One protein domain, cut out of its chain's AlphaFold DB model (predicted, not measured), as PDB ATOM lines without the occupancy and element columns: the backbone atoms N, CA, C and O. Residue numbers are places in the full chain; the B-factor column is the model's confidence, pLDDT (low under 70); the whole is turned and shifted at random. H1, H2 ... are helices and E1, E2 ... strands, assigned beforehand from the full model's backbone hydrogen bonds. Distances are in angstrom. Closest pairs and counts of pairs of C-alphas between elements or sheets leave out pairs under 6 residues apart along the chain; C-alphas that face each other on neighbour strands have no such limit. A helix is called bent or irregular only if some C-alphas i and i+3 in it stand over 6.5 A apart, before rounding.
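Overview. This is residues 2 to 72 and 181 to 194 of the 217 residues of an uncharacterized protein of Streptomyces sp. SID5476 (UniProt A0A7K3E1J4). A small pair of parallel strands, E1 and E2, sits at one end of a group of helices, by the end of the longest one, H4; H1 crosses H4 on one side and H3 packs on it on another side, both steeply tilted. H2 leads from H1 back to the strand end, and H5 packs on H1, followed by a last stretch, residues 185 to 194, with no named element. The printed part has 85 residues with five named helices and two named strands, in the order H1, H2, E1, H3, H4, E2, H5, and its class is mostly helix. It is compact, with a radius of gyration of the C-alphas of 13.0 A, and spans 35 by 33 by 24 A.

Along the chain. E1 is residues 24 to 26, 6.8 A long, and E2 is residues 69 to 71, 6.6 A long. H4, residues 47 to 64, is 25.9 A long, from C-alpha 47 at (-29.938, -13.343, 34.681) to C-alpha 64 at (-30.987, -7.744, 9.388). H3, residues 27 to 37, is 15.2 A long. H1, residues 2 to 7, is 8.6 A long and begins at C-alpha 2 at (-28.193, -20.249, 17.661). H2, residues 9 to 22, is 19.0 A long and irregular: C-alphas 18 and 21 are 8.4 A apart. H5, residues 181 to 184, is 5.3 A long and ends at C-alpha 184 at (-25.663, -24.449, 27.821).

Arrangement. E1 and E2 are parallel, with 39 degrees between their directions; N 25 and O 69 are 2.8 A apart and N 71 and O 25 are 2.9 A apart, both within hydrogen-bond range. E1, H3, H4 and E2 form a strand-helix-strand unit, two parallel neighbour strands with helices between, and its crossover is right-handed. The closest C-alphas of H3 and E2, those of Thr 27 and Val 70, are 6.0 A apart. H3 and H4 touch, closest at the C-alphas of Ala 37 and Ala 56, 4.9 A, at a steep tilt of 54 degrees, opposite ways. Residues 51 to 59 of H4 touch H1, closest at Cys 55 and Ala 6, with C-alphas 5.0 A apart, at a steep tilt of 62 degrees, opposite ways. H1 and H2 touch only at the corner, closest at the C-alphas of Leu 5 and Leu 12, 4.8 A. H2 and H4 are near each other, with 7 pairs of C-alphas within 10 A. H1 and H5 touch, closest at the C-alphas of Ala 4 and Met 183, 4.9 A. H1 and H3 are apart. In H1, H3 and H4 every O i to N i+4 pair is within hydrogen-bond range, in H2 8 of 10 are, and H5 is too short for such a pair but has its 1 O i to N i+3 pair within range.

Size, cuts and confidence. The two C-alphas farthest apart, those of Val 42 and Asp 193, are 37.0 A apart. Residues 73 to 180 are not printed, and C-alphas 72 and 181 are 32.0 A apart across the cut. Of the links that are printed whole, H3 to H4 is short with 9 residues and the others are tight. The mean pLDDT of the printed part is 88.8, and residues 45 and 188 are under 70.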
ATOM      1  N   LEU A   2     -28.777 -21.583  17.914       91.62
ATOM      2  CA  LEU A   2     -28.193 -20.249  17.661       91.62
ATOM      3  C   LEU A   2     -28.033 -19.369  18.906       91.62
ATOM      4  O   LEU A   2     -27.003 -18.726  19.069       91.62
ATOM      5  N   TYR A   3     -28.998 -19.398  19.830       92.00
ATOM      6  CA  TYR A   3     -28.862 -18.726  21.124       92.00
ATOM      7  C   TYR A   3     -27.604 -19.141  21.889       92.00
ATOM      8  O   TYR A   3     -26.906 -18.285  22.423       92.00
ATOM      9  N   ALA A   4     -27.305 -20.441  21.926       91.81
ATOM     10  CA  ALA A   4     -26.142 -20.967  22.628       91.81
ATOM     11  C   ALA A   4     -24.838 -20.469  21.983       91.81
ATOM     12  O   ALA A   4     -23.966 -19.981  22.694       91.81
ATOM     13  N   LEU A   5     -24.745 -20.473  20.647       93.56
ATOM     14  CA  LEU A   5     -23.606 -19.889  19.923       93.56
ATOM     15  C   LEU A   5     -23.479 -18.381  20.191       93.56
ATOM     16  O   LEU A   5     -22.403 -17.894  20.534       93.56
ATOM     17  N   ALA A   6     -24.586 -17.639  20.131       94.19
ATOM     18  CA  ALA A   6     -24.620 -16.199  20.385       94.19
ATOM     19  C   ALA A   6     -24.241 -15.814  21.827       94.19
ATOM     20  O   ALA A   6     -23.830 -14.673  22.068       94.19
ATOM     21  N   HIS A   7     -24.326 -16.751  22.780       92.50
ATOM     22  CA  HIS A   7     -23.844 -16.543  24.146       92.50
ATOM     23  C   HIS A   7     -22.324 -16.344  24.190       92.50
ATOM     24  O   HIS A   7     -21.811 -15.633  25.057       92.50
ATOM     25  N   ARG A   8     -21.596 -16.915  23.228       93.12
ATOM     26  CA  ARG A   8     -20.149 -16.759  23.087       93.12
ATOM     27  C   ARG A   8     -19.838 -16.261  21.673       93.12
ATOM     28  O   ARG A   8     -19.541 -17.073  20.802       93.12
ATOM     29  N   PRO A   9     -19.835 -14.930  21.451       93.38
ATOM     30  CA  PRO A   9     -19.792 -14.331  20.115       93.38
ATOM     31  C   PRO A   9     -18.689 -14.867  19.205       93.38
ATOM     32  O   PRO A   9     -18.958 -15.114  18.042       93.38
ATOM     33  N   LYS A  10     -17.491 -15.149  19.742       94.69
ATOM     34  CA  LYS A  10     -16.397 -15.775  18.980       94.69
ATOM     35  C   LYS A  10     -16.854 -17.028  18.215       94.69
ATOM     36  O   LYS A  10     -16.515 -17.178  17.055       94.69
ATOM     37  N   TYR A  11     -17.621 -17.909  18.855       94.69
ATOM     38  CA  TYR A  11     -18.079 -19.158  18.242       94.69
ATOM     39  C   TYR A  11     -19.241 -18.948  17.277       94.69
ATOM     40  O   TYR A  11     -19.369 -19.710  16.327       94.69
ATOM     41  N   LEU A  12     -20.081 -17.931  17.508       96.00
ATOM     42  CA  LEU A  12     -21.090 -17.533  16.529       96.00
ATOM     43  C   LEU A  12     -20.425 -17.027  15.247       96.00
ATOM     44  O   LEU A  12     -20.828 -17.452  14.176       96.00
ATOM     45  N   GLU A  13     -19.421 -16.154  15.356       96.12
ATOM     46  CA  GLU A  13     -18.713 -15.641  14.179       96.12
ATOM     47  C   GLU A  13     -17.998 -16.768  13.435       96.12
ATOM     48  O   GLU A  13     -18.238 -16.919  12.249       96.12
ATOM     49  N   MET A  14     -17.252 -17.638  14.133       94.75
ATOM     50  CA  MET A  14     -16.637 -18.815  13.500       94.75
ATOM     51  C   MET A  14     -17.681 -19.683  12.787       94.75
ATOM     52  O   MET A  14     -17.514 -20.021  11.629       94.75
ATOM     53  N   PHE A  15     -18.808 -19.983  13.440       95.06
ATOM     54  CA  PHE A  15     -19.893 -20.740  12.813       95.06
ATOM     55  C   PHE A  15     -20.455 -20.059  11.555       95.06
ATOM     56  O   PHE A  15     -20.753 -20.737  10.576       95.06
ATOM     57  N   LEU A  16     -20.625 -18.736  11.565       95.50
ATOM     58  CA  LEU A  16     -21.140 -18.001  10.408       95.50
ATOM     59  C   LEU A  16     -20.088 -17.830   9.304       95.50
ATOM     60  O   LEU A  16     -20.460 -17.804   8.137       95.50
ATOM     61  N   GLU A  17     -18.801 -17.764   9.636       94.00
ATOM     62  CA  GLU A  17     -17.706 -17.808   8.658       94.00
ATOM     63  C   GLU A  17     -17.678 -19.161   7.932       94.00
ATOM     64  O   GLU A  17     -17.575 -19.201   6.708       94.00
ATOM     65  N   SER A  18     -17.847 -20.255   8.679       90.12
ATOM     66  CA  SER A  18     -17.858 -21.627   8.164       90.12
ATOM     67  C   SER A  18     -19.117 -21.976   7.362       90.12
ATOM     68  O   SER A  18     -19.039 -22.631   6.326       90.12
ATOM     69  N   TYR A  19     -20.298 -21.594   7.862       89.88
ATOM     70  CA  TYR A  19     -21.583 -22.101   7.361       89.88
ATOM     71  C   TYR A  19     -22.544 -21.009   6.882       89.88
ATOM     72  O   TYR A  19     -23.581 -21.356   6.323       89.88
ATOM     73  N   GLY A  20     -22.254 -19.721   7.095       87.69
ATOM     74  CA  GLY A  20     -23.222 -18.619   6.981       87.69
ATOM     75  C   GLY A  20     -24.019 -18.595   5.678       87.69
ATOM     76  O   GLY A  20     -25.239 -18.479   5.722       87.69
ATOM     77  N   GLU A  21     -23.368 -18.836   4.537       89.62
ATOM     78  CA  GLU A  21     -24.031 -18.893   3.220       89.62
ATOM     79  C   GLU A  21     -25.103 -19.995   3.112       89.62
ATOM     80  O   GLU A  21     -26.020 -19.907   2.300       89.62
ATOM     81  N   THR A  22     -24.994 -21.036   3.938       91.00
ATOM     82  CA  THR A  22     -25.895 -22.198   3.975       91.00
ATOM     83  C   THR A  22     -26.806 -22.217   5.202       91.00
ATOM     84  O   THR A  22     -27.675 -23.084   5.320       91.00
ATOM     85  N   VAL A  23     -26.626 -21.277   6.135       94.12
ATOM     86  CA  VAL A  23     -27.410 -21.214   7.368       94.12
ATOM     87  C   VAL A  23     -28.711 -20.473   7.111       94.12
ATOM     88  O   VAL A  23     -28.739 -19.297   6.744       94.12
ATOM     89  N   ALA A  24     -29.804 -21.167   7.406       95.56
ATOM     90  CA  ALA A  24     -31.135 -20.600   7.414       95.56
ATOM     91  C   ALA A  24     -31.836 -20.823   8.757       95.56
ATOM     92  O   ALA A  24     -31.564 -21.789   9.478       95.56
ATOM     93  N   VAL A  25     -32.770 -19.932   9.073       96.31
ATOM     94  CA  VAL A  25     -33.762 -20.108  10.135       96.31
ATOM     95  C   VAL A  25     -35.161 -20.090   9.540       96.31
ATOM     96  O   VAL A  25     -35.404 -19.423   8.540       96.31
ATOM     97  N   ALA A  26     -36.087 -20.806  10.169       96.25
ATOM     98  CA  ALA A  26     -37.495 -20.686   9.826       96.25
ATOM     99  C   ALA A  26     -38.086 -19.346  10.305       96.25
ATOM    100  O   ALA A  26     -37.615 -18.790  11.305       96.25
ATOM    101  N   THR A  27     -39.145 -18.865   9.655       95.19
ATOM    102  CA  THR A  27     -39.850 -17.627  10.036       95.19
ATOM    103  C   THR A  27     -40.288 -17.626  11.502       95.19
ATOM    104  O   THR A  27     -40.008 -16.663  12.218       95.19
ATOM    105  N   ALA A  28     -40.843 -18.721  12.028       94.06
ATOM    106  CA  ALA A  28     -41.191 -18.817  13.450       94.06
ATOM    107  C   ALA A  28     -39.984 -18.620  14.388       94.06
ATOM    108  O   ALA A  28     -40.126 -18.053  15.476       94.06
ATOM    109  N   VAL A  29     -38.789 -19.063  13.980       94.69
ATOM    110  CA  VAL A  29     -37.553 -18.870  14.754       94.69
ATOM    111  C   VAL A  29     -37.113 -17.407  14.704       94.69
ATOM    112  O   VAL A  29     -36.734 -16.851  15.738       94.69
ATOM    113  N   GLU A  30     -37.187 -16.757  13.539       96.44
ATOM    114  CA  GLU A  30     -36.946 -15.312  13.426       96.44
ATOM    115  C   GLU A  30     -37.901 -14.524  14.335       96.44
ATOM    116  O   GLU A  30     -37.461 -13.658  15.101       96.44
ATOM    117  N   GLU A  31     -39.200 -14.821  14.277       94.69
ATOM    118  CA  GLU A  31     -40.213 -14.146  15.085       94.69
ATOM    119  C   GLU A  31     -39.934 -14.290  16.583       94.69
ATOM    120  O   GLU A  31     -40.032 -13.308  17.332       94.69
ATOM    121  N   GLU A  32     -39.542 -15.486  17.030       91.75
ATOM    122  CA  GLU A  32     -39.141 -15.728  18.415       91.75
ATOM    123  C   GLU A  32     -37.907 -14.896  18.793       91.75
ATOM    124  O   GLU A  32     -37.914 -14.210  19.827       91.75
ATOM    125  N   ILE A  33     -36.881 -14.883  17.935       94.19
ATOM    126  CA  ILE A  33     -35.660 -14.098  18.147       94.19
ATOM    127  C   ILE A  33     -35.990 -12.613  18.293       94.19
ATOM    128  O   ILE A  33     -35.594 -11.972  19.277       94.19
ATOM    129  N   ARG A  34     -36.776 -12.066  17.363       95.12
ATOM    130  CA  ARG A  34     -37.192 -10.658  17.384       95.12
ATOM    131  C   ARG A  34     -38.071 -10.350  18.592       95.12
ATOM    132  O   ARG A  34     -37.897  -9.301  19.216       95.12
ATOM    133  N   LYS A  35     -38.985 -11.246  18.970       91.56
ATOM    134  CA  LYS A  35     -39.835 -11.088  20.160       91.56
ATOM    135  C   LYS A  35     -38.995 -10.964  21.429       91.56
ATOM    136  O   LYS A  35     -39.278 -10.097  22.254       91.56
ATOM    137  N   ILE A  36     -37.958 -11.786  21.576       90.06
ATOM    138  CA  ILE A  36     -37.065 -11.749  22.740       90.06
ATOM    139  C   ILE A  36     -36.195 -10.486  22.729       90.06
ATOM    140  O   ILE A  36     -36.055  -9.839  23.769       90.06
ATOM    141  N   ALA A  37     -35.665 -10.086  21.568       90.19
ATOM    142  CA  ALA A  37     -34.888  -8.850  21.431       90.19
ATOM    143  C   ALA A  37     -35.708  -7.605  21.823       90.19
ATOM    144  O   ALA A  37     -35.211  -6.711  22.512       90.19
ATOM    145  N   ARG A  38     -37.006  -7.584  21.479       90.06
ATOM    146  CA  ARG A  38     -37.940  -6.494  21.818       90.06
ATOM    147  C   ARG A  38     -38.234  -6.357  23.313       90.06
ATOM    148  O   ARG A  38     -38.759  -5.322  23.715       90.06
ATOM    149  N   VAL A  39     -37.915  -7.353  24.146       84.12
ATOM    150  CA  VAL A  39     -38.096  -7.242  25.601       84.12
ATOM    151  C   VAL A  39     -37.111  -6.199  26.147       84.12
ATOM    152  O   VAL A  39     -35.897  -6.441  26.087       84.12
ATOM    153  N   PRO A  40     -37.586  -5.066  26.710       77.94
ATOM    154  CA  PRO A  40     -36.709  -3.994  27.170       77.94
ATOM    155  C   PRO A  40     -35.685  -4.482  28.193       77.94
ATOM    156  O   PRO A  40     -36.007  -5.246  29.098       77.94
ATOM    157  N   ARG A  41     -34.440  -3.999  28.114       74.00
ATOM    158  CA  ARG A  41     -33.373  -4.424  29.044       74.00
ATOM    159  C   ARG A  41     -33.745  -4.205  30.512       74.00
ATOM    160  O   ARG A  41     -33.461  -5.058  31.343       74.00
ATOM    161  N   VAL A  42     -34.443  -3.107  30.803       71.12
ATOM    162  CA  VAL A  42     -34.904  -2.739  32.152       71.12
ATOM    163  C   VAL A  42     -35.947  -3.698  32.737       71.12
ATOM    164  O   VAL A  42     -36.112  -3.736  33.950       71.12
ATOM    165  N   THR A  43     -36.632  -4.496  31.909       71.44
ATOM    166  CA  THR A  43     -37.628  -5.480  32.369       71.44
ATOM    167  C   THR A  43     -37.052  -6.894  32.511       71.44
ATOM    168  O   THR A  43     -37.736  -7.799  32.993       71.44
ATOM    169  N   ARG A  44     -35.777  -7.111  32.153       74.75
ATOM    170  CA  ARG A  44     -35.087  -8.409  32.256       74.75
ATOM    171  C   ARG A  44     -34.584  -8.630  33.692       74.75
ATOM    172  O   ARG A  44     -33.399  -8.512  33.976       74.75
ATOM    173  N   ALA A  45     -35.488  -8.961  34.613       62.69
ATOM    174  CA  ALA A  45     -35.155  -9.111  36.038       62.69
ATOM    175  C   ALA A  45     -34.329 -10.375  36.377       62.69
ATOM    176  O   ALA A  45     -33.710 -10.446  37.436       62.69
ATOM    177  N   ARG A  46     -34.327 -11.392  35.503       75.25
ATOM    178  CA  ARG A  46     -33.607 -12.663  35.710       75.25
ATOM    179  C   ARG A  46     -32.356 -12.718  34.834       75.25
ATOM    180  O   ARG A  46     -32.443 -12.413  33.647       75.25
ATOM    181  N   ARG A  47     -31.230 -13.194  35.386       74.75
ATOM    182  CA  ARG A  47     -29.938 -13.343  34.681       74.75
ATOM    183  C   ARG A  47     -30.083 -14.011  33.307       74.75
ATOM    184  O   ARG A  47     -29.587 -13.472  32.322       74.75
ATOM    185  N   ASN A  48     -30.834 -15.107  33.215       73.88
ATOM    186  CA  ASN A  48     -31.010 -15.844  31.957       73.88
ATOM    187  C   ASN A  48     -31.739 -15.004  30.900       73.88
ATOM    188  O   ASN A  48     -31.387 -15.070  29.730       73.88
ATOM    189  N   LEU A  49     -32.699 -14.160  31.299       75.69
ATOM    190  CA  LEU A  49     -33.394 -13.259  30.373       75.69
ATOM    191  C   LEU A  49     -32.474 -12.139  29.879       75.69
ATOM    192  O   LEU A  49     -32.556 -11.755  28.715       75.69
ATOM    193  N   VAL A  50     -31.583 -11.627  30.737       81.56
ATOM    194  CA  VAL A  50     -30.566 -10.638  30.340       81.56
ATOM    195  C   VAL A  50     -29.646 -11.225  29.273       81.56
ATOM    196  O   VAL A  50     -29.477 -10.615  28.216       81.56
ATOM    197  N   LEU A  51     -29.100 -12.416  29.534       84.81
ATOM    198  CA  LEU A  51     -28.191 -13.108  28.621       84.81
ATOM    199  C   LEU A  51     -28.886 -13.489  27.311       84.81
ATOM    200  O   LEU A  51     -28.395 -13.134  26.241       84.81
ATOM    201  N   MET A  52     -30.056 -14.129  27.385       86.38
ATOM    202  CA  MET A  52     -30.824 -14.534  26.207       86.38
ATOM    203  C   MET A  52     -31.226 -13.326  25.358       86.38
ATOM    204  O   MET A  52     -31.114 -13.365  24.138       86.38
ATOM    205  N   GLY A  53     -31.610 -12.215  25.988       88.12
ATOM    206  CA  GLY A  53     -31.908 -10.985  25.269       88.12
ATOM    207  C   GLY A  53     -30.677 -10.360  24.604       88.12
ATOM    208  O   GLY A  53     -30.785  -9.867  23.492       88.12
ATOM    209  N   ALA A  54     -29.493 -10.409  25.223       90.69
ATOM    210  CA  ALA A  54     -28.258  -9.962  24.567       90.69
ATOM    211  C   ALA A  54     -27.857 -10.878  23.395       90.69
ATOM    212  O   ALA A  54     -27.258 -10.422  22.422       90.69
ATOM    213  N   CYS A  55     -28.164 -12.171  23.481       93.94
ATOM    214  CA  CYS A  55     -28.004 -13.105  22.370       93.94
ATOM    215  C   CYS A  55     -28.991 -12.786  21.239       93.94
ATOM    216  O   CYS A  55     -28.587 -12.731  20.084       93.94
ATOM    217  N   ALA A  56     -30.254 -12.503  21.576       94.38
ATOM    218  CA  ALA A  56     -31.280 -12.112  20.614       94.38
ATOM    219  C   ALA A  56     -30.897 -10.825  19.872       94.38
ATOM    220  O   ALA A  56     -30.959 -10.807  18.651       94.38
ATOM    221  N   ASP A  57     -30.425  -9.795  20.589       94.81
ATOM    222  CA  ASP A  57     -29.958  -8.535  19.992       94.81
ATOM    223  C   ASP A  57     -28.880  -8.794  18.910       94.81
ATOM    224  O   ASP A  57     -28.910  -8.189  17.841       94.81
ATOM    225  N   ARG A  58     -27.943  -9.728  19.157       95.81
ATOM    226  CA  ARG A  58     -26.899 -10.108  18.183       95.81
ATOM    227  C   ARG A  58     -27.455 -10.875  16.990       95.81
ATOM    228  O   ARG A  58     -27.068 -10.598  15.864       95.81
ATOM    229  N   LEU A  59     -28.345 -11.836  17.235       96.81
ATOM    230  CA  LEU A  59     -28.954 -12.630  16.167       96.81
ATOM    231  C   LEU A  59     -29.836 -11.766  15.261       96.81
ATOM    232  O   LEU A  59     -29.797 -11.949  14.053       96.81
ATOM    233  N   VAL A  60     -30.557 -10.785  15.814       97.56
ATOM    234  CA  VAL A  60     -31.301  -9.796  15.017       97.56
ATOM    235  C   VAL A  60     -30.371  -9.038  14.076       97.56
ATOM    236  O   VAL A  60     -30.702  -8.913  12.906       97.56
ATOM    237  N   ALA A  61     -29.190  -8.610  14.533       96.94
ATOM    238  CA  ALA A  61     -28.230  -7.946  13.650       96.94
ATOM    239  C   ALA A  61     -27.803  -8.845  12.472       96.94
ATOM    240  O   ALA A  61     -27.773  -8.371  11.343       96.94
ATOM    241  N   LYS A  62     -27.563 -10.141  12.726       97.25
ATOM    242  CA  LYS A  62     -27.207 -11.136  11.695       97.25
ATOM    243  C   LYS A  62     -28.358 -11.501  10.747       97.25
ATOM    244  O   LYS A  62     -28.128 -11.977   9.641       97.25
ATOM    245  N   LEU A  63     -29.602 -11.323  11.188       96.94
ATOM    246  CA  LEU A  63     -30.790 -11.467  10.343       96.94
ATOM    247  C   LEU A  63     -30.987 -10.214   9.479       96.94
ATOM    248  O   LEU A  63     -31.254 -10.312   8.284       96.94
ATOM    249  N   ASP A  64     -30.814  -9.030  10.068       97.19
ATOM    250  CA  ASP A  64     -30.987  -7.744   9.388       97.19
ATOM    251  C   ASP A  64     -29.899  -7.499   8.324       97.19
ATOM    252  O   ASP A  64     -30.192  -6.944   7.263       97.19
ATOM    253  N   ASP A  65     -28.660  -7.942   8.574       95.94
ATOM    254  CA  ASP A  65     -27.557  -7.889   7.602       95.94
ATOM    255  C   ASP A  65     -27.550  -9.061   6.600       95.94
ATOM    256  O   ASP A  65     -26.731  -9.073   5.681       95.94
ATOM    257  N   LYS A  66     -28.504  -9.995   6.734       94.56
ATOM    258  CA  LYS A  66     -28.688 -11.187   5.891       94.56
ATOM    259  C   LYS A  66     -27.539 -12.198   5.933       94.56
ATOM    260  O   LYS A  66     -27.455 -13.046   5.049       94.56
ATOM    261  N   THR A  67     -26.695 -12.162   6.964       95.56
ATOM    262  CA  THR A  67     -25.734 -13.248   7.231       95.56
ATOM    263  C   THR A  67     -26.457 -14.562   7.544       95.56
ATOM    264  O   THR A  67     -25.948 -15.635   7.247       95.56
ATOM    265  N   ILE A  68     -27.642 -14.486   8.158       96.25
ATOM    266  CA  ILE A  68     -28.540 -15.626   8.370       96.25
ATOM    267  C   ILE A  68     -29.766 -15.435   7.481       96.25
ATOM    268  O   ILE A  68     -30.472 -14.429   7.596       96.25
ATOM    269  N   THR A  69     -30.039 -16.414   6.622       96.75
ATOM    270  CA  THR A  69     -31.212 -16.382   5.739       96.75
ATOM    271  C   THR A  69     -32.469 -16.825   6.491       96.75
ATOM    272  O   THR A  69     -32.405 -17.674   7.379       96.75
ATOM    273  N   VAL A  70     -33.627 -16.271   6.133       97.38
ATOM    274  CA  VAL A  70     -34.932 -16.714   6.640       97.38
ATOM    275  C   VAL A  70     -35.655 -17.478   5.538       97.38
ATOM    276  O   VAL A  70     -35.688 -17.016   4.396       97.38
ATOM    277  N   LEU A  71     -36.206 -18.642   5.873       96.50
ATOM    278  CA  LEU A  71     -36.973 -19.490   4.964       96.50
ATOM    279  C   LEU A  71     -38.344 -19.816   5.555       96.50
ATOM    280  O   LEU A  71     -38.493 -19.982   6.765       96.50
ATOM    281  N   GLU A  72     -39.323 -19.967   4.674       94.81
ATOM    282  CA  GLU A  72     -40.673 -20.408   5.016       94.81
ATOM    283  C   GLU A  72     -40.889 -21.845   4.532       94.81
ATOM    284  O   GLU A  72     -40.398 -22.198   3.453       94.81
ATOM    285  N   ASN A 181     -20.160 -25.824  28.209       92.56
ATOM    286  CA  ASN A 181     -20.800 -25.726  29.520       92.56
ATOM    287  C   ASN A 181     -21.320 -24.307  29.778       92.56
ATOM    288  O   ASN A 181     -22.466 -24.142  30.193       92.56
ATOM    289  N   GLU A 182     -20.529 -23.280  29.461       90.81
ATOM    290  CA  GLU A 182     -20.950 -21.878  29.568       90.81
ATOM    291  C   GLU A 182     -22.134 -21.552  28.642       90.81
ATOM    292  O   GLU A 182     -23.074 -20.869  29.046       90.81
ATOM    293  N   MET A 183     -22.128 -22.053  27.405       91.00
ATOM    294  CA  MET A 183     -23.194 -21.813  26.428       91.00
ATOM    295  C   MET A 183     -24.519 -22.497  26.792       91.00
ATOM    296  O   MET A 183     -25.565 -22.032  26.346       91.00
ATOM    297  N   THR A 184     -24.489 -23.584  27.572       88.75
ATOM    298  CA  THR A 184     -25.663 -24.449  27.821       88.75
ATOM    299  C   THR A 184     -26.192 -24.423  29.257       88.75
ATOM    300  O   THR A 184     -27.213 -25.065  29.541       88.75
ATOM    301  N   VAL A 185     -25.514 -23.709  30.166       84.38
ATOM    302  CA  VAL A 185     -25.883 -23.633  31.592       84.38
ATOM    303  C   VAL A 185     -27.199 -22.888  31.821       84.38
ATOM    304  O   VAL A 185     -28.018 -23.339  32.617       84.38
ATOM    305  N   ASP A 186     -27.425 -21.785  31.101       75.69
ATOM    306  CA  ASP A 186     -28.559 -20.882  31.345       75.69
ATOM    307  C   ASP A 186     -29.731 -21.095  30.370       75.69
ATOM    308  O   ASP A 186     -30.889 -20.850  30.724       75.69
ATOM    309  N   PHE A 187     -29.443 -21.528  29.140       70.00
ATOM    310  CA  PHE A 187     -30.416 -21.821  28.082       70.00
ATOM    311  C   PHE A 187     -29.795 -22.745  27.026       70.00
ATOM    312  O   PHE A 187     -28.583 -22.930  26.984       70.00
ATOM    313  N   GLY A 188     -30.623 -23.359  26.174       65.94
ATOM    314  CA  GLY A 188     -30.137 -24.284  25.142       65.94
ATOM    315  C   GLY A 188     -29.559 -25.586  25.708       65.94
ATOM    316  O   GLY A 188     -28.678 -26.178  25.092       65.94
ATOM    317  N   THR A 189     -30.028 -26.010  26.882       74.75
ATOM    318  CA  THR A 189     -29.597 -27.232  27.563       74.75
ATOM    319  C   THR A 189     -29.843 -28.463  26.696       74.75
ATOM    320  O   THR A 189     -30.958 -28.695  26.240       74.75
ATOM    321  N   LEU A 190     -28.799 -29.268  26.510       80.00
ATOM    322  CA  LEU A 190     -28.902 -30.552  25.829       80.00
ATOM    323  C   LEU A 190     -29.474 -31.641  26.759       80.00
ATOM    324  O   LEU A 190     -29.216 -31.595  27.970       80.00
ATOM    325  N   PRO A 191     -30.178 -32.650  26.210       77.50
ATOM    326  CA  PRO A 191     -30.531 -33.871  26.925       77.50
ATOM    327  C   PRO A 191     -29.314 -34.533  27.586       77.50
ATOM    328  O   PRO A 191     -28.190 -34.456  27.088       77.50
ATOM    329  N   ALA A 192     -29.536 -35.180  28.732       79.31
ATOM    330  CA  ALA A 192     -28.457 -35.744  29.548       79.31
ATOM    331  C   ALA A 192     -27.649 -36.831  28.819       79.31
ATOM    332  O   ALA A 192     -26.452 -36.954  29.048       79.31
ATOM    333  N   ASP A 193     -28.290 -37.581  27.927       74.31
ATOM    334  CA  ASP A 193     -27.708 -38.656  27.120       74.31
ATOM    335  C   ASP A 193     -26.803 -38.166  25.981       74.31
ATOM    336  O   ASP A 193     -25.986 -38.936  25.482       74.31
ATOM    337  N   VAL A 194     -26.905 -36.892  25.587       78.88
ATOM    338  CA  VAL A 194     -26.038 -36.294  24.554       78.88
ATOM    339  C   VAL A 194     -25.048 -35.272  25.117       78.88
ATOM    340  O   VAL A 194     -24.205 -34.759  24.376       78.88
TER     341      VAL A 194